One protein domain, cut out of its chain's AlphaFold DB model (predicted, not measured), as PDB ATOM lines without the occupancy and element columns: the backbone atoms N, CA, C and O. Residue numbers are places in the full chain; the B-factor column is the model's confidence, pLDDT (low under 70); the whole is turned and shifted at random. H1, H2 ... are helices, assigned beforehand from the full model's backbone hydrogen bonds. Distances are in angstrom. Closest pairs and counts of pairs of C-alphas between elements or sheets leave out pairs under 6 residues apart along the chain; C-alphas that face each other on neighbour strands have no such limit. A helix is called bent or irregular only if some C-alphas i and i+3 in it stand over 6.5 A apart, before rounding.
ATOM      1  N   SER A  48     152.808 223.758 342.903       83.75
ATOM      2  CA  SER A  48     151.850 224.807 343.268       83.75
ATOM      3  C   SER A  48     152.537 226.125 343.655       83.75
ATOM      4  O   SER A  48     152.089 227.190 343.232       83.75
ATOM      5  N   GLY A  49     153.657 226.069 344.384       87.50
ATOM      6  CA  GLY A  49     154.452 227.258 344.705       87.50
ATOM      7  C   GLY A  49     155.049 227.915 343.460       87.50
ATOM      8  O   GLY A  49     154.961 229.130 343.295       87.50
ATOM      9  N   PHE A  50     155.584 227.115 342.535       87.25
ATOM     10  CA  PHE A  50     156.140 227.630 341.284       87.25
ATOM     11  C   PHE A  50     155.066 228.265 340.393       87.25
ATOM     12  O   PHE A  50     155.323 229.285 339.758       87.25
ATOM     13  N   GLN A  51     153.849 227.716 340.390       84.06
ATOM     14  CA  GLN A  51     152.709 228.273 339.660       84.06
ATOM     15  C   GLN A  51     152.225 229.612 340.248       84.06
ATOM     16  O   GLN A  51     151.836 230.514 339.503       84.06
ATOM     17  N   ALA A  52     152.293 229.781 341.571       84.25
ATOM     18  CA  ALA A  52     151.999 231.059 342.223       84.25
ATOM     19  C   ALA A  52     153.080 232.120 341.934       84.25
ATOM     20  O   ALA A  52     152.773 233.287 341.698       84.25
ATOM     21  N   ILE A  53     154.352 231.718 341.896       84.56
ATOM     22  CA  ILE A  53     155.464 232.628 341.582       84.56
ATOM     23  C   ILE A  53     155.450 233.012 340.094       84.56
ATOM     24  O   ILE A  53     155.650 234.180 339.757       84.56
ATOM     25  N   SER A  54     155.163 232.067 339.195       78.38
ATOM     26  CA  SER A  54     155.122 232.338 337.755       78.38
ATOM     27  C   SER A  54     153.979 233.276 337.369       78.38
ATOM     28  O   SER A  54     154.158 234.124 336.497       78.38
ATOM     29  N   THR A  55     152.835 233.201 338.052       83.94
ATOM     30  CA  THR A  55     151.727 234.149 337.848       83.94
ATOM     31  C   THR A  55     152.064 235.550 338.357       83.94
ATOM     32  O   THR A  55     151.738 236.527 337.683       83.94
ATOM     33  N   LEU A  56     152.789 235.669 339.475       86.12
ATOM     34  CA  LEU A  56     153.220 236.965 340.007       86.12
ATOM     35  C   LEU A  56     154.221 237.684 339.082       86.12
ATOM     36  O   LEU A  56     154.185 238.907 338.973       86.12
ATOM     37  N   ILE A  57     155.091 236.937 338.396       81.94
ATOM     38  CA  ILE A  57     156.086 237.491 337.460       81.94
ATOM     39  C   ILE A  57     155.495 237.680 336.052       81.94
ATOM     40  O   ILE A  57     155.829 238.639 335.356       81.94
ATOM     41  N   GLY A  58     154.594 236.791 335.625       79.75
ATOM     42  CA  GLY A  58     154.026 236.800 334.276       79.75
ATOM     43  C   GLY A  58     153.087 237.977 334.003       79.75
ATOM     44  O   GLY A  58     153.124 238.542 332.911       79.75
ATOM     45  N   VAL A  59     152.274 238.389 334.984       76.19
ATOM     46  CA  VAL A  59     151.278 239.463 334.794       76.19
ATOM     47  C   VAL A  59     151.927 240.839 334.550       76.19
ATOM     48  O   VAL A  59     151.552 241.491 333.573       76.19
ATOM     49  N   PRO A  60     152.926 241.293 335.337       71.19
ATOM     50  CA  PRO A  60     153.610 242.558 335.064       71.19
ATOM     51  C   PRO A  60     154.349 242.564 333.722       71.19
ATOM     52  O   PRO A  60     154.328 243.571 333.019       71.19
ATOM     53  N   LEU A  61     154.959 241.438 333.333       78.31
ATOM     54  CA  LEU A  61     155.693 241.338 332.070       78.31
ATOM     55  C   LEU A  61     154.752 241.373 330.855       78.31
ATOM     56  O   LEU A  61     155.062 242.019 329.855       78.31
ATOM     57  N   ALA A  62     153.579 240.744 330.959       77.06
ATOM     58  CA  ALA A  62     152.544 240.804 329.928       77.06
ATOM     59  C   ALA A  62     151.947 242.214 329.780       77.06
ATOM     60  O   ALA A  62     151.703 242.663 328.663       77.06
ATOM     61  N   LEU A  63     151.750 242.944 330.886       76.62
ATOM     62  CA  LEU A  63     151.286 244.334 330.834       76.62
ATOM     63  C   LEU A  63     152.350 245.275 330.260       76.62
ATOM     64  O   LEU A  63     152.018 246.137 329.450       76.62
ATOM     65  N   ALA A  64     153.620 245.095 330.626       75.44
ATOM     66  CA  ALA A  64     154.716 245.879 330.064       75.44
ATOM     67  C   ALA A  64     154.882 245.629 328.554       75.44
ATOM     68  O   ALA A  64     155.024 246.586 327.789       75.44
ATOM     69  N   SER A  65     154.797 244.371 328.099       72.69
ATOM     70  CA  SER A  65     154.885 244.057 326.666       72.69
ATOM     71  C   SER A  65     153.657 244.546 325.895       72.69
ATOM     72  O   SER A  65     153.802 245.126 324.819       72.69
ATOM     73  N   GLY A  66     152.461 244.410 326.477       76.81
ATOM     74  CA  GLY A  66     151.221 244.934 325.912       76.81
ATOM     75  C   GLY A  66     151.235 246.456 325.795       76.81
ATOM     76  O   GLY A  66     150.837 246.991 324.764       76.81
ATOM     77  N   TYR A  67     151.764 247.162 326.801       74.38
ATOM     78  CA  TYR A  67     151.916 248.617 326.759       74.38
ATOM     79  C   TYR A  67     152.930 249.052 325.699       74.38
ATOM     80  O   TYR A  67     152.672 250.012 324.978       74.38
ATOM     81  N   SER A  68     154.039 248.322 325.541       76.00
ATOM     82  CA  SER A  68     155.019 248.591 324.483       76.00
ATOM     83  C   SER A  68     154.440 248.350 323.088       76.00
ATOM     84  O   SER A  68     154.658 249.170 322.201       76.00
ATOM     85  N   LEU A  69     153.671 247.275 322.881       76.19
ATOM     86  CA  LEU A  69     152.983 247.032 321.608       76.19
ATOM     87  C   LEU A  69     151.890 248.071 321.343       76.19
ATOM     88  O   LEU A  69     151.724 248.501 320.204       76.19
ATOM     89  N   TYR A  70     151.158 248.491 322.377       77.38
ATOM     90  CA  TYR A  70     150.142 249.531 322.262       77.38
ATOM     91  C   TYR A  70     150.780 250.868 321.890       77.38
ATOM     92  O   TYR A  70     150.366 251.482 320.915       77.38
ATOM     93  N   ARG A  71     151.854 251.281 322.572       73.75
ATOM     94  CA  ARG A  71     152.655 252.450 322.182       73.75
ATOM     95  C   ARG A  71     153.222 252.291 320.773       73.75
ATOM     96  O   ARG A  71     153.157 253.232 320.009       73.75
ATOM     97  N   ALA A  72     153.710 251.122 320.382       67.69
ATOM     98  CA  ALA A  72     154.251 250.920 319.039       67.69
ATOM     99  C   ALA A  72     153.184 250.913 317.927       67.69
ATOM    100  O   ALA A  72     153.535 251.058 316.768       67.69
ATOM    101  N   ASN A  73     151.895 250.740 318.235       66.19
ATOM    102  CA  ASN A  73     150.833 250.739 317.217       66.19
ATOM    103  C   ASN A  73     149.941 251.986 317.275       66.19
ATOM    104  O   ASN A  73     149.435 252.411 316.244       66.19
ATOM    105  N   PHE A  74     149.782 252.582 318.455       69.75
ATOM    106  CA  PHE A  74     148.932 253.743 318.717       69.75
ATOM    107  C   PHE A  74     149.720 254.991 319.112       69.75
ATOM    108  O   PHE A  74     149.109 256.022 319.399       69.75
ATOM    109  N   ALA A  75     151.057 254.940 319.153       73.56
ATOM    110  CA  ALA A  75     151.802 256.185 319.234       73.56
ATOM    111  C   ALA A  75     151.469 257.028 317.997       73.56
ATOM    112  O   ALA A  75     151.389 256.496 316.885       73.56
ATOM    113  N   PRO A  76     151.314 258.348 318.174       73.12
ATOM    114  CA  PRO A  76     151.167 259.255 317.044       73.12
ATOM    115  C   PRO A  76     152.302 259.041 316.028       73.12
ATOM    116  O   PRO A  76     152.041 259.032 314.833       73.12
ATOM    117  N   GLU A  77     153.503 258.691 316.499       75.50
ATOM    118  CA  GLU A  77     154.681 258.363 315.685       75.50
ATOM    119  C   GLU A  77     154.422 257.332 314.579       75.50
ATOM    120  O   GLU A  77     154.792 257.540 313.424       75.50
ATOM    121  N   THR A  78     153.761 256.215 314.889       78.31
ATOM    122  CA  THR A  78     153.548 255.148 313.897       78.31
ATOM    123  C   THR A  78     152.441 255.497 312.920       78.31
ATOM    124  O   THR A  78     152.505 255.123 311.747       78.31
ATOM    125  N   THR A  79     151.470 256.288 313.374       79.88
ATOM    126  CA  THR A  79     150.442 256.868 312.510       79.88
ATOM    127  C   THR A  79     151.078 257.838 311.512       79.88
ATOM    128  O   THR A  79     150.789 257.763 310.318       79.88
ATOM    129  N   CYS A  80     152.008 258.680 311.974       83.50
ATOM    130  CA  CYS A  80     152.751 259.629 311.145       83.50
ATOM    131  C   CYS A  80     153.688 258.928 310.155       83.50
ATOM    132  O   CYS A  80     153.692 259.268 308.971       83.50
ATOM    133  N   ALA A  81     154.400 257.886 310.596       82.38
ATOM    134  CA  ALA A  81     155.247 257.070 309.730       82.38
ATOM    135  C   ALA A  81     154.443 256.366 308.621       82.38
ATOM    136  O   ALA A  81     154.862 256.350 307.460       82.38
ATOM    137  N   ASN A  82     153.262 255.829 308.942       83.44
ATOM    138  CA  ASN A  82     152.398 255.182 307.955       83.44
ATOM    139  C   ASN A  82     151.795 256.200 306.967       83.44
ATOM    140  O   ASN A  82     151.765 255.955 305.760       83.44
ATOM    141  N   LEU A  83     151.398 257.387 307.448       80.38
ATOM    142  CA  LEU A  83     150.965 258.489 306.580       80.38
ATOM    143  C   LEU A  83     152.080 258.898 305.609       80.38
ATOM    144  O   LEU A  83     151.835 259.037 304.412       80.38
ATOM    145  N   ARG A  84     153.317 259.021 306.102       81.69
ATOM    146  CA  ARG A  84     154.496 259.351 305.290       81.69
ATOM    147  C   ARG A  84     154.741 258.300 304.208       81.69
ATOM    148  O   ARG A  84     154.922 258.662 303.047       81.69
ATOM    149  N   ALA A  85     154.681 257.015 304.554       84.19
ATOM    150  CA  ALA A  85     154.816 255.925 303.589       84.19
ATOM    151  C   ALA A  85     153.702 255.944 302.526       84.19
ATOM    152  O   ALA A  85     153.987 255.788 301.338       84.19
ATOM    153  N   SER A  86     152.454 256.198 302.933       81.06
ATOM    154  CA  SER A  86     151.298 256.310 302.032       81.06
ATOM    155  C   SER A  86     151.437 257.479 301.049       81.06
ATOM    156  O   SER A  86     151.256 257.303 299.840       81.06
ATOM    157  N   ILE A  87     151.842 258.659 301.536       78.25
ATOM    158  CA  ILE A  87     152.057 259.848 300.699       78.25
ATOM    159  C   ILE A  87     153.173 259.592 299.683       78.25
ATOM    160  O   ILE A  87     153.002 259.890 298.500       78.25
ATOM    161  N   VAL A  88     154.287 258.988 300.111       81.69
ATOM    162  CA  VAL A  88     155.388 258.619 299.207       81.69
ATOM    163  C   VAL A  88     154.909 257.620 298.152       81.69
ATOM    164  O   VAL A  88     155.170 257.829 296.973       81.69
ATOM    165  N   GLN A  89     154.132 256.601 298.526       81.38
ATOM    166  CA  GLN A  89     153.572 255.645 297.564       81.38
ATOM    167  C   GLN A  89     152.628 256.290 296.541       81.38
ATOM    168  O   GLN A  89     152.590 255.861 295.387       81.38
ATOM    169  N   MET A  90     151.840 257.292 296.942       72.81
ATOM    170  CA  MET A  90     150.978 258.027 296.011       72.81
ATOM    171  C   MET A  90     151.775 258.976 295.114       72.81
ATOM    172  O   MET A  90     151.447 259.117 293.937       72.81
ATOM    173  N   LEU A  91     152.830 259.600 295.640       75.31
ATOM    174  CA  LEU A  91     153.748 260.432 294.863       75.31
ATOM    175  C   LEU A  91     154.483 259.607 293.802       75.31
ATOM    176  O   LEU A  91     154.592 260.061 292.664       75.31
ATOM    177  N   ASP A  92     154.917 258.398 294.147       74.94
ATOM    178  CA  ASP A  92     155.737 257.534 293.291       74.94
ATOM    179  C   ASP A  92     154.969 256.990 292.070       74.94
ATOM    180  O   ASP A  92     155.524 256.783 290.994       74.94
ATOM    181  N   LYS A  93     153.641 256.844 292.166       75.00
ATOM    182  CA  LYS A  93     152.801 256.242 291.111       75.00
ATOM    183  C   LYS A  93     152.513 257.129 289.884       75.00
ATOM    184  O   LYS A  93     151.524 256.897 289.197       75.00
ATOM    185  N   ASN A  94     153.358 258.110 289.554       62.97
ATOM    186  CA  ASN A  94     153.179 258.996 288.384       62.97
ATOM    187  C   ASN A  94     151.771 259.620 288.288       62.97
ATOM    188  O   ASN A  94     151.118 259.606 287.246       62.97
ATOM    189  N   VAL A  95     151.287 260.168 289.401       75.69
ATOM    190  CA  VAL A  95     150.037 260.935 289.423       75.69
ATOM    191  C   VAL A  95     150.252 262.269 288.699       75.69
ATOM    192  O   VAL A  95     151.248 262.949 288.950       75.69
ATOM    193  N   ASP A  96     149.313 262.648 287.825       81.19
ATOM    194  CA  ASP A  96     149.328 263.927 287.103       81.19
ATOM    195  C   ASP A  96     149.617 265.114 288.042       81.19
ATOM    196  O   ASP A  96     149.105 265.174 289.164       81.19
ATOM    197  N   ALA A  97     150.427 266.076 287.589       79.19
ATOM    198  CA  ALA A  97     150.951 267.155 288.428       79.19
ATOM    199  C   ALA A  97     149.848 268.012 289.079       79.19
ATOM    200  O   ALA A  97     150.023 268.503 290.199       79.19
ATOM    201  N   ALA A  98     148.695 268.183 288.422       78.44
ATOM    202  CA  ALA A  98     147.572 268.909 289.011       78.44
ATOM    203  C   ALA A  98     146.911 268.102 290.142       78.44
ATOM    204  O   ALA A  98     146.593 268.652 291.200       78.44
ATOM    205  N   THR A  99     146.780 266.790 289.952       79.69
ATOM    206  CA  THR A  99     146.198 265.868 290.939       79.69
ATOM    207  C   THR A  99     147.138 265.673 292.132       79.69
ATOM    208  O   THR A  99     146.697 265.731 293.282       79.69
ATOM    209  N   ARG A 100     148.450 265.574 291.880       80.94
ATOM    210  CA  ARG A 100     149.501 265.521 292.905       80.94
ATOM    211  C   ARG A 100     149.442 266.750 293.813       80.94
ATOM    212  O   ARG A 100     149.434 266.602 295.026       80.94
ATOM    213  N   ARG A 101     149.285 267.958 293.262       81.50
ATOM    214  CA  ARG A 101     149.155 269.190 294.068       81.50
ATOM    215  C   ARG A 101     147.905 269.227 294.941       81.50
ATOM    216  O   ARG A 101     147.959 269.799 296.027       81.50
ATOM    217  N   MET A 102     146.786 268.668 294.480       82.38
ATOM    218  CA  MET A 102     145.552 268.628 295.272       82.38
ATOM    219  C   MET A 102     145.651 267.597 296.406       82.38
ATOM    220  O   MET A 102     145.330 267.924 297.547       82.38
ATOM    221  N   LEU A 103     146.161 266.394 296.112       81.12
ATOM    222  CA  LEU A 103     146.389 265.330 297.100       81.12
ATOM    223  C   LEU A 103     147.413 265.753 298.154       81.12
ATOM    224  O   LEU A 103     147.126 265.686 299.342       81.12
ATOM    225  N   VAL A 104     148.556 266.284 297.715       83.69
ATOM    226  CA  VAL A 104     149.638 266.719 298.605       83.69
ATOM    227  C   VAL A 104     149.171 267.835 299.531       83.69
ATOM    228  O   VAL A 104     149.477 267.787 300.710       83.69
ATOM    229  N   LYS A 105     148.381 268.813 299.065       84.94
ATOM    230  CA  LYS A 105     147.858 269.862 299.960       84.94
ATOM    231  C   LYS A 105     146.957 269.305 301.059       84.94
ATOM    232  O   LYS A 105     147.132 269.668 302.217       84.94
ATOM    233  N   ARG A 106     146.015 268.430 300.702       86.44
ATOM    234  CA  ARG A 106     145.084 267.820 301.661       86.44
ATOM    235  C   ARG A 106     145.815 266.905 302.649       86.44
ATOM    236  O   ARG A 106     145.500 266.898 303.837       86.44
ATOM    237  N   ASP A 107     146.781 266.136 302.156       82.81
ATOM    238  CA  ASP A 107     147.557 265.217 302.981       82.81
ATOM    239  C   ASP A 107     148.545 265.975 303.878       82.81
ATOM    240  O   ASP A 107     148.722 265.579 305.024       82.81
ATOM    241  N   ILE A 108     149.104 267.106 303.423       84.12
ATOM    242  CA  ILE A 108     149.903 268.014 304.262       84.12
ATOM    243  C   ILE A 108     149.039 268.642 305.350       84.12
ATOM    244  O   ILE A 108     149.466 268.659 306.492       84.12
ATOM    245  N   GLU A 109     147.829 269.110 305.048       86.00
ATOM    246  CA  GLU A 109     146.934 269.673 306.069       86.00
ATOM    247  C   GLU A 109     146.536 268.616 307.116       86.00
ATOM    248  O   GLU A 109     146.560 268.874 308.319       86.00
ATOM    249  N   SER A 110     146.247 267.385 306.678       83.88
ATOM    250  CA  SER A 110     145.974 266.266 307.594       83.88
ATOM    251  C   SER A 110     147.211 265.870 308.408       83.88
ATOM    252  O   SER A 110     147.095 265.535 309.586       83.88
ATOM    253  N   PHE A 111     148.397 265.929 307.800       83.88
ATOM    254  CA  PHE A 111     149.666 265.672 308.472       83.88
ATOM    255  C   PHE A 111     149.996 266.774 309.485       83.88
ATOM    256  O   PHE A 111     150.352 266.470 310.614       83.88
ATOM    257  N   GLU A 112     149.830 268.048 309.142       85.88
ATOM    258  CA  GLU A 112     150.046 269.174 310.055       85.88
ATOM    259  C   GLU A 112     149.130 269.077 311.278       85.88
ATOM    260  O   GLU A 112     149.603 269.217 312.406       85.88
ATOM    261  N   ASN A 113     147.853 268.745 311.068       86.94
ATOM    262  CA  ASN A 113     146.873 268.621 312.145       86.94
ATOM    263  C   ASN A 113     147.135 267.425 313.077       86.94
ATOM    264  O   ASN A 113     146.895 267.534 314.279       86.94
ATOM    265  N   ASN A 114     147.633 266.300 312.553       83.69
ATOM    266  CA  ASN A 114     147.787 265.069 313.341       83.69
ATOM    267  C   ASN A 114     149.225 264.809 313.818       83.69
ATOM    268  O   ASN A 114     149.422 264.166 314.848       83.69
ATOM    269  N   CYS A 115     150.217 265.284 313.069       85.75
ATOM    270  CA  CYS A 115     151.630 264.929 313.200       85.75
ATOM    271  C   CYS A 115     152.558 266.137 313.336       85.75
ATOM    272  O   CYS A 115     153.690 265.974 313.783       85.75
ATOM    273  N   GLY A 116     152.106 267.353 313.009       82.31
ATOM    274  CA  GLY A 116     152.973 268.536 312.947       82.31
ATOM    275  C   GLY A 116     153.653 268.907 314.271       82.31
ATOM    276  O   GLY A 116     154.743 269.471 314.259       82.31
ATOM    277  N   ALA A 117     153.051 268.565 315.415       82.50
ATOM    278  CA  ALA A 117     153.654 268.791 316.732       82.50
ATOM    279  C   ALA A 117     154.718 267.745 317.111       82.50
ATOM    280  O   ALA A 117     155.516 267.985 318.014       82.50
ATOM    281  N   VAL A 118     154.692 266.584 316.457       83.88
ATOM    282  CA  VAL A 118     155.452 265.390 316.840       83.88
ATOM    283  C   VAL A 118     156.614 265.145 315.872       83.88
ATOM    284  O   VAL A 118     157.705 264.796 316.309       83.88
ATOM    285  N   ASP A 119     156.419 265.432 314.583       82.69
ATOM    286  CA  ASP A 119     157.411 265.217 313.525       82.69
ATOM    287  C   ASP A 119     157.657 266.510 312.706       82.69
ATOM    288  O   ASP A 119     157.063 266.721 311.639       82.69
ATOM    289  N   PRO A 120     158.516 267.423 313.204       81.94
ATOM    290  CA  PRO A 120     158.859 268.661 312.505       81.94
ATOM    291  C   PRO A 120     159.756 268.435 311.276       81.94
ATOM    292  O   PRO A 120     159.799 269.290 310.388       81.94
ATOM    293  N   ASP A 121     160.465 267.305 311.199       78.88
ATOM    294  CA  ASP A 121     161.370 267.001 310.082       78.88
ATOM    295  C   ASP A 121     160.584 266.594 308.832       78.88
ATOM    296  O   ASP A 121     160.836 267.085 307.727       78.88
ATOM    297  N   ALA A 122     159.529 265.794 309.003       80.19
ATOM    298  CA  ALA A 122     158.601 265.507 307.918       80.19
ATOM    299  C   ALA A 122     157.945 266.785 307.365       80.19
ATOM    300  O   ALA A 122     157.805 266.925 306.147       80.19
ATOM    301  N   HIS A 123     157.609 267.759 308.221       80.81
ATOM    302  CA  HIS A 123     157.084 269.057 307.775       80.81
ATOM    303  C   HIS A 123     158.082 269.824 306.899       80.81
ATOM    304  O   HIS A 123     157.720 270.346 305.838       80.81
ATOM    305  N   ALA A 124     159.354 269.841 307.303       83.50
ATOM    306  CA  ALA A 124     160.430 270.451 306.529       83.50
ATOM    307  C   ALA A 124     160.624 269.750 305.173       83.50
ATOM    308  O   ALA A 124     160.760 270.422 304.145       83.50
ATOM    309  N   ALA A 125     160.558 268.417 305.141       80.81
ATOM    310  CA  ALA A 125     160.646 267.640 303.908       80.81
ATOM    311  C   ALA A 125     159.473 267.927 302.952       80.81
ATOM    312  O   ALA A 125     159.692 268.122 301.755       80.81
ATOM    313  N   PHE A 126     158.238 268.030 303.458       79.38
ATOM    314  CA  PHE A 126     157.077 268.376 302.630       79.38
ATOM    315  C   PHE A 126     157.159 269.794 302.061       79.38
ATOM    316  O   PHE A 126     156.813 270.002 300.895       79.38
ATOM    317  N   LYS A 127     157.672 270.762 302.827       81.31
ATOM    318  CA  LYS A 127     157.951 272.105 302.298       81.31
ATOM    319  C   LYS A 127     159.013 272.083 301.208       81.31
ATOM    320  O   LYS A 127     158.793 272.670 300.153       81.31
ATOM    321  N   ALA A 128     160.106 271.350 301.414       82.31
ATOM    322  CA  ALA A 128     161.147 271.204 300.401       82.31
ATOM    323  C   ALA A 128     160.606 270.571 299.106       82.31
ATOM    324  O   ALA A 128     160.943 271.025 298.013       82.31
ATOM    325  N   LEU A 129     159.720 269.574 299.212       75.12
ATOM    326  CA  LEU A 129     159.044 268.965 298.063       75.12
ATOM    327  C   LEU A 129     158.088 269.934 297.360       75.12
ATOM    328  O   LEU A 129     158.048 269.962 296.132       75.12
ATOM    329  N   LEU A 130     157.339 270.751 298.107       79.38
ATOM    330  CA  LEU A 130     156.465 271.776 297.531       79.38
ATOM    331  C   LEU A 130     157.256 272.866 296.802       79.38
ATOM    332  O   LEU A 130     156.856 273.273 295.710       79.38
ATOM    333  N   ASP A 131     158.367 273.325 297.375       81.62
ATOM    334  CA  ASP A 131     159.248 274.309 296.743       81.62
ATOM    335  C   ASP A 131     159.933 273.720 295.501       81.62
ATOM    336  O   ASP A 131     160.006 274.380 294.457       81.62
ATOM    337  N   ALA A 132     160.341 272.448 295.561       76.56
ATOM    338  CA  ALA A 132     160.869 271.720 294.415       76.56
ATOM    339  C   ALA A 132     159.821 271.564 293.297       76.56
ATOM    340  O   ALA A 132     160.114 271.911 292.152       76.56
ATOM    341  N   ASP A 133     158.586 271.147 293.598       70.19
ATOM    342  CA  ASP A 133     157.507 271.036 292.599       70.19
ATOM    343  C   ASP A 133     157.192 272.400 291.977       70.19
ATOM    344  O   ASP A 133     157.007 272.520 290.764       70.19
ATOM    345  N   LYS A 134     157.214 273.467 292.784       75.75
ATOM    346  CA  LYS A 134     157.005 274.835 292.307       75.75
ATOM    347  C   LYS A 134     158.124 275.298 291.378       75.75
ATOM    348  O   LYS A 134     157.837 275.977 290.394       75.75
ATOM    349  N   SER A 135     159.368 274.893 291.631       64.00
ATOM    350  CA  SER A 135     160.499 275.170 290.738       64.00
ATOM    351  C   SER A 135     160.395 274.416 289.401       64.00
ATOM    352  O   SER A 135     160.622 275.009 288.345       64.00
ATOM    353  N   VAL A 136     159.934 273.160 289.415       60.28
ATOM    354  CA  VAL A 136     159.707 272.353 288.200       60.28
ATOM    355  C   VAL A 136     158.512 272.886 287.400       60.28
ATOM    356  O   VAL A 136     158.567 272.975 286.175       60.28
ATOM    357  N   ALA A 137     157.457 273.348 288.076       58.19
ATOM    358  CA  ALA A 137     156.298 273.980 287.445       58.19
ATOM    359  C   ALA A 137     156.645 275.272 286.692       58.19
ATOM    360  O   ALA A 137     156.015 275.595 285.683       58.19
ATOM    361  N   VAL A 138     157.618 276.032 287.201       57.88
ATOM    362  CA  VAL A 138     158.109 277.259 286.559       57.88
ATOM    363  C   VAL A 138     159.009 276.926 285.368       57.88
ATOM    364  O   VAL A 138     158.941 277.626 284.361       57.88
ATOM    365  N   ALA A 139     159.775 275.833 285.439       55.44
ATOM    366  CA  ALA A 139     160.577 275.336 284.320       55.44
ATOM    367  C   ALA A 139     159.724 274.740 283.179       55.44
ATOM    368  O   ALA A 139     160.113 274.835 282.022       55.44
ATOM    369  N   LEU A 216     165.550 260.461 303.467       75.31
ATOM    370  CA  LEU A 216     165.815 261.784 302.896       75.31
ATOM    371  C   LEU A 216     166.723 261.704 301.663       75.31
ATOM    372  O   LEU A 216     166.474 262.405 300.681       75.31
ATOM    373  N   ASP A 217     167.748 260.848 301.688       76.56
ATOM    374  CA  ASP A 217     168.593 260.600 300.516       76.56
ATOM    375  C   ASP A 217     167.826 259.896 299.391       76.56
ATOM    376  O   ASP A 217     167.949 260.308 298.241       76.56
ATOM    377  N   ALA A 218     166.983 258.903 299.694       68.31
ATOM    378  CA  ALA A 218     166.158 258.234 298.685       68.31
ATOM    379  C   ALA A 218     165.170 259.203 298.013       68.31
ATOM    380  O   ALA A 218     165.017 259.181 296.793       68.31
ATOM    381  N   VAL A 219     164.549 260.099 298.786       74.62
ATOM    382  CA  VAL A 219     163.656 261.142 298.262       74.62
ATOM    383  C   VAL A 219     164.428 262.145 297.401       74.62
ATOM    384  O   VAL A 219     163.963 262.501 296.318       74.62
ATOM    385  N   ARG A 220     165.622 262.578 297.834       80.00
ATOM    386  CA  ARG A 220     166.485 263.447 297.017       80.00
ATOM    387  C   ARG A 220     166.888 262.769 295.707       80.00
ATOM    388  O   ARG A 220     166.797 263.407 294.662       80.00
ATOM    389  N   GLN A 221     167.275 261.497 295.754       76.06
ATOM    390  CA  GLN A 221     167.650 260.722 294.573       76.06
ATOM    391  C   GLN A 221     166.469 260.582 293.599       76.06
ATOM    392  O   GLN A 221     166.608 260.904 292.422       76.06
ATOM    393  N   ALA A 222     165.281 260.222 294.100       67.38
ATOM    394  CA  ALA A 222     164.071 260.084 293.290       67.38
ATOM    395  C   ALA A 222     163.658 261.403 292.610       67.38
ATOM    396  O   ALA A 222     163.209 261.400 291.463       67.38
ATOM    397  N   LEU A 223     163.846 262.548 293.279       71.19
ATOM    398  CA  LEU A 223     163.602 263.860 292.669       71.19
ATOM    399  C   LEU A 223     164.574 264.173 291.525       71.19
ATOM    400  O   LEU A 223     164.169 264.761 290.519       71.19
ATOM    401  N   VAL A 224     165.847 263.808 291.681       80.00
ATOM    402  CA  VAL A 224     166.869 264.001 290.641       80.00
ATOM    403  C   VAL A 224     166.582 263.108 289.434       80.00
ATOM    404  O   VAL A 224     166.640 263.587 288.301       80.00
ATOM    405  N   ASP A 225     166.195 261.855 289.665       75.81
ATOM    406  CA  ASP A 225     165.864 260.909 288.596       75.81
ATOM    407  C   ASP A 225     164.617 261.356 287.809       75.81
ATOM    408  O   ASP A 225     164.640 261.365 286.577       75.81
ATOM    409  N   GLN A 226     163.578 261.865 288.484       63.78
ATOM    410  CA  GLN A 226     162.406 262.458 287.818       63.78
ATOM    411  C   GLN A 226     162.769 263.681 286.957       63.78
ATOM    412  O   GLN A 226     162.210 263.860 285.869       63.78
ATOM    413  N   GLN A 227     163.712 264.524 287.399       69.12
ATOM    414  CA  GLN A 227     164.225 265.632 286.578       69.12
ATOM    415  C   GLN A 227     165.005 265.138 285.354       69.12
ATOM    416  O   GLN A 227     164.929 265.745 284.283       69.12
ATOM    417  N   ALA A 228     165.766 264.053 285.499       72.50
ATOM    418  CA  ALA A 228     166.505 263.460 284.394       72.50
ATOM    419  C   ALA A 228     165.558 262.833 283.357       72.50
ATOM    420  O   ALA A 228     165.730 263.071 282.160       72.50
ATOM    421  N   GLU A 229     164.523 262.111 283.794       69.62
ATOM    422  CA  GLU A 229     163.505 261.544 282.903       69.62
ATOM    423  C   GLU A 229     162.702 262.626 282.181       69.62
ATOM    424  O   GLU A 229     162.519 262.542 280.967       69.62
ATOM    425  N   THR A 230     162.276 263.683 282.876       68.38
ATOM    426  CA  THR A 230     161.561 264.794 282.221       68.38
ATOM    427  C   THR A 230     162.429 265.496 281.177       68.38
ATOM    428  O   THR A 230     161.950 265.735 280.066       68.38
ATOM    429  N   LYS A 231     163.722 265.728 281.450       77.50
ATOM    430  CA  LYS A 231     164.667 266.235 280.435       77.50
ATOM    431  C   LYS A 231     164.863 265.268 279.268       77.50
ATOM    432  O   LYS A 231     164.948 265.702 278.117       77.50
ATOM    433  N   ALA A 232     164.928 263.965 279.532       74.88
ATOM    434  CA  ALA A 232     165.067 262.957 278.487       74.88
ATOM    435  C   ALA A 232     163.832 262.928 277.569       74.88
ATOM    436  O   ALA A 232     163.973 262.897 276.345       74.88
ATOM    437  N   ILE A 233     162.629 263.025 278.135       73.00
ATOM    438  CA  ILE A 233     161.374 263.080 277.374       73.00
ATOM    439  C   ILE A 233     161.298 264.365 276.536       73.00
ATOM    440  O   ILE A 233     160.929 264.305 275.362       73.00
ATOM    441  N   GLU A 234     161.713 265.511 277.084       69.94
ATOM    442  CA  GLU A 234     161.752 266.783 276.350       69.94
ATOM    443  C   GLU A 234     162.752 266.743 275.179       69.94
ATOM    444  O   GLU A 234     162.428 267.146 274.057       69.94
ATOM    445  N   SER A 235     163.942 266.169 275.388       71.38
ATOM    446  CA  SER A 235     164.942 266.023 274.322       71.38
ATOM    447  C   SER A 235     164.461 265.108 273.184       71.38
ATOM    448  O   SER A 235     164.586 265.469 272.012       71.38
ATOM    449  N   LYS A 236     163.787 263.992 273.502       70.75
ATOM    450  CA  LYS A 236     163.173 263.101 272.501       70.75
ATOM    451  C   LYS A 236     162.010 263.749 271.748       70.75
ATOM    452  O   LYS A 236     161.864 263.539 270.540       70.75
ATOM    453  N   ALA A 237     161.183 264.541 272.431       72.31
ATOM    454  CA  ALA A 237     160.082 265.264 271.797       72.31
ATOM    455  C   ALA A 237     160.598 266.318 270.803       72.31
ATOM    456  O   ALA A 237     160.010 266.510 269.737       72.31
ATOM    457  N   THR A 238     161.729 266.954 271.114       67.19
ATOM    458  CA  THR A 238     162.356 267.965 270.249       67.19
ATOM    459  C   THR A 238     163.010 267.336 269.012       67.19
ATOM    460  O   THR A 238     162.874 267.863 267.908       67.19
ATOM    461  N   GLU A 239     163.640 266.166 269.159       68.19
ATOM    462  CA  GLU A 239     164.231 265.414 268.041       68.19
ATOM    463  C   GLU A 239     163.169 264.874 267.068       68.19
ATOM    464  O   GLU A 239     163.309 264.998 265.850       68.19
ATOM    465  N   SER A 240     162.055 264.366 267.598       62.28
ATOM    466  CA  SER A 240     160.944 263.853 266.781       62.28
ATOM    467  C   SER A 240     160.313 264.962 265.929       62.28
ATOM    468  O   SER A 240     160.003 264.761 264.755       62.28
ATOM    469  N   LYS A 241     160.209 266.175 266.487       63.31
ATOM    470  CA  LYS A 241     159.676 267.346 265.780       63.31
ATOM    471  C   LYS A 241     160.641 267.884 264.714       63.31
ATOM    472  O   LYS A 241     160.197 268.386 263.683       63.31
ATOM    473  N   ALA A 242     161.952 267.753 264.930       63.38
ATOM    474  CA  ALA A 242     162.971 268.130 263.949       63.38
ATOM    475  C   ALA A 242     163.019 267.165 262.749       63.38
ATOM    476  O   ALA A 242     163.233 267.600 261.616       63.38
ATOM    477  N   LEU A 243     162.776 265.869 262.973       61.72
ATOM    478  CA  LEU A 243     162.676 264.866 261.906       61.72
ATOM    479  C   LEU A 243     161.403 265.031 261.063       61.72
ATOM    480  O   LEU A 243     161.464 264.893 259.841       61.72
ATOM    481  N   GLU A 244     160.276 265.398 261.678       61.72
ATOM    482  CA  GLU A 244     159.024 265.641 260.952       61.72
ATOM    483  C   GLU A 244     159.099 266.906 260.074       61.72
ATOM    484  O   GLU A 244     158.684 266.885 258.916       61.72
ATOM    485  N   ALA A 245     159.739 267.978 260.560       60.31
ATOM    486  CA  ALA A 245     159.983 269.184 259.763       60.31
ATOM    487  C   ALA A 245     160.853 268.901 258.521       60.31
ATOM    488  O   ALA A 245     160.572 269.407 257.434       60.31
ATOM    489  N   LYS A 246     161.856 268.023 258.648       62.59
ATOM    490  CA  LYS A 246     162.728 267.625 257.531       62.59
ATOM    491  C   LYS A 246     162.025 266.721 256.509       62.59
ATOM    492  O   LYS A 246     162.341 266.780 255.322       62.59
TER     493      LYS A 246
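What this domain is: This is residues 48 to 139 and 216 to 246 of the 380 residues of an uncharacterized protein of Pseudolabrys sp. Root1462 (UniProt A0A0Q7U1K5). A small body of helices has one helical arm sticking out at each of two opposite ends, and these arms make most of the length. In the body H2, H3 and H4 lie side by side, each running back the opposite way to the one before, with residues 216 to 230 of H5 beside H4; the arms are H1, residues 48 to 74, and residues 231 to 246 of H5. The printed part has 123 residues, with five named helices in the order H1, H2, H3, H4, H5 and no named strand, and its class is all helix. The whole is extended, with a radius of gyration of the C-alphas of 24.3 A and spans of 96 by 28 by 22 A.

How they stand to each other: The longest helix is H5, residues 216 to 246. It is close to but not clearly touching H4, residues 120 to 139: their closest C-alphas, of Ala 125 and Leu 216, are 7.9 A apart, at a shallow tilt of 11 degrees, the same way. H4 is close to but not clearly touching H3, residues 97 to 115, with the closest C-alphas, of Ile 108 and Phe 126, 7.4 A apart, at a shallow tilt of 16 degrees, opposite ways. H3 touches H2, residues 76 to 92, and the two form a helical hairpin; their closest C-alphas, of Cys 80 and Cys 115, are 5.8 A apart, at a shallow tilt of 4 degrees, opposite ways. H1, residues 48 to 74, is close to but not clearly touching H2, with the closest C-alphas, of Ala 72 and Thr 78, 6.7 A apart, at a steep tilt of 45 degrees, the same way. H1 and H5 are apart. In H2, H3, H4 and H5 every O i to N i+4 pair is within hydrogen-bond range; in H1 it is 21 of 23.

Where its parts are: H5 measures 45.8 A from first to last C-alpha and ends at C-alpha 246, (162.728, 267.625, 257.531). H1 measures 38.1 A and begins at C-alpha 48, (151.850, 224.807, 343.268). H1 has a kink of 26 degrees near residue 57; it is neither bent nor irregular, but only just: C-alphas 57 and 60 are 6.1 A apart. H4 measures 29.0 A, H3 24.9 A and H2 24.2 A.

The domain as a whole: The two C-alphas farthest apart are those of Ser 48 and Lys 246, at 96.4 A. Without the stretches that stand free, residues 48 to 75 and 231 to 246, the body spans 37 by 25 by 20 A. Residues 140 to 215 are not printed, and C-alphas 139 and 216 are 23.6 A apart across the cut. The links H1 to H2, H2 to H3 and H3 to H4 are tight. The mean pLDDT of the printed part is 76.3, and 25 residues are under 70, among them 135 to 139 and 238 to 246.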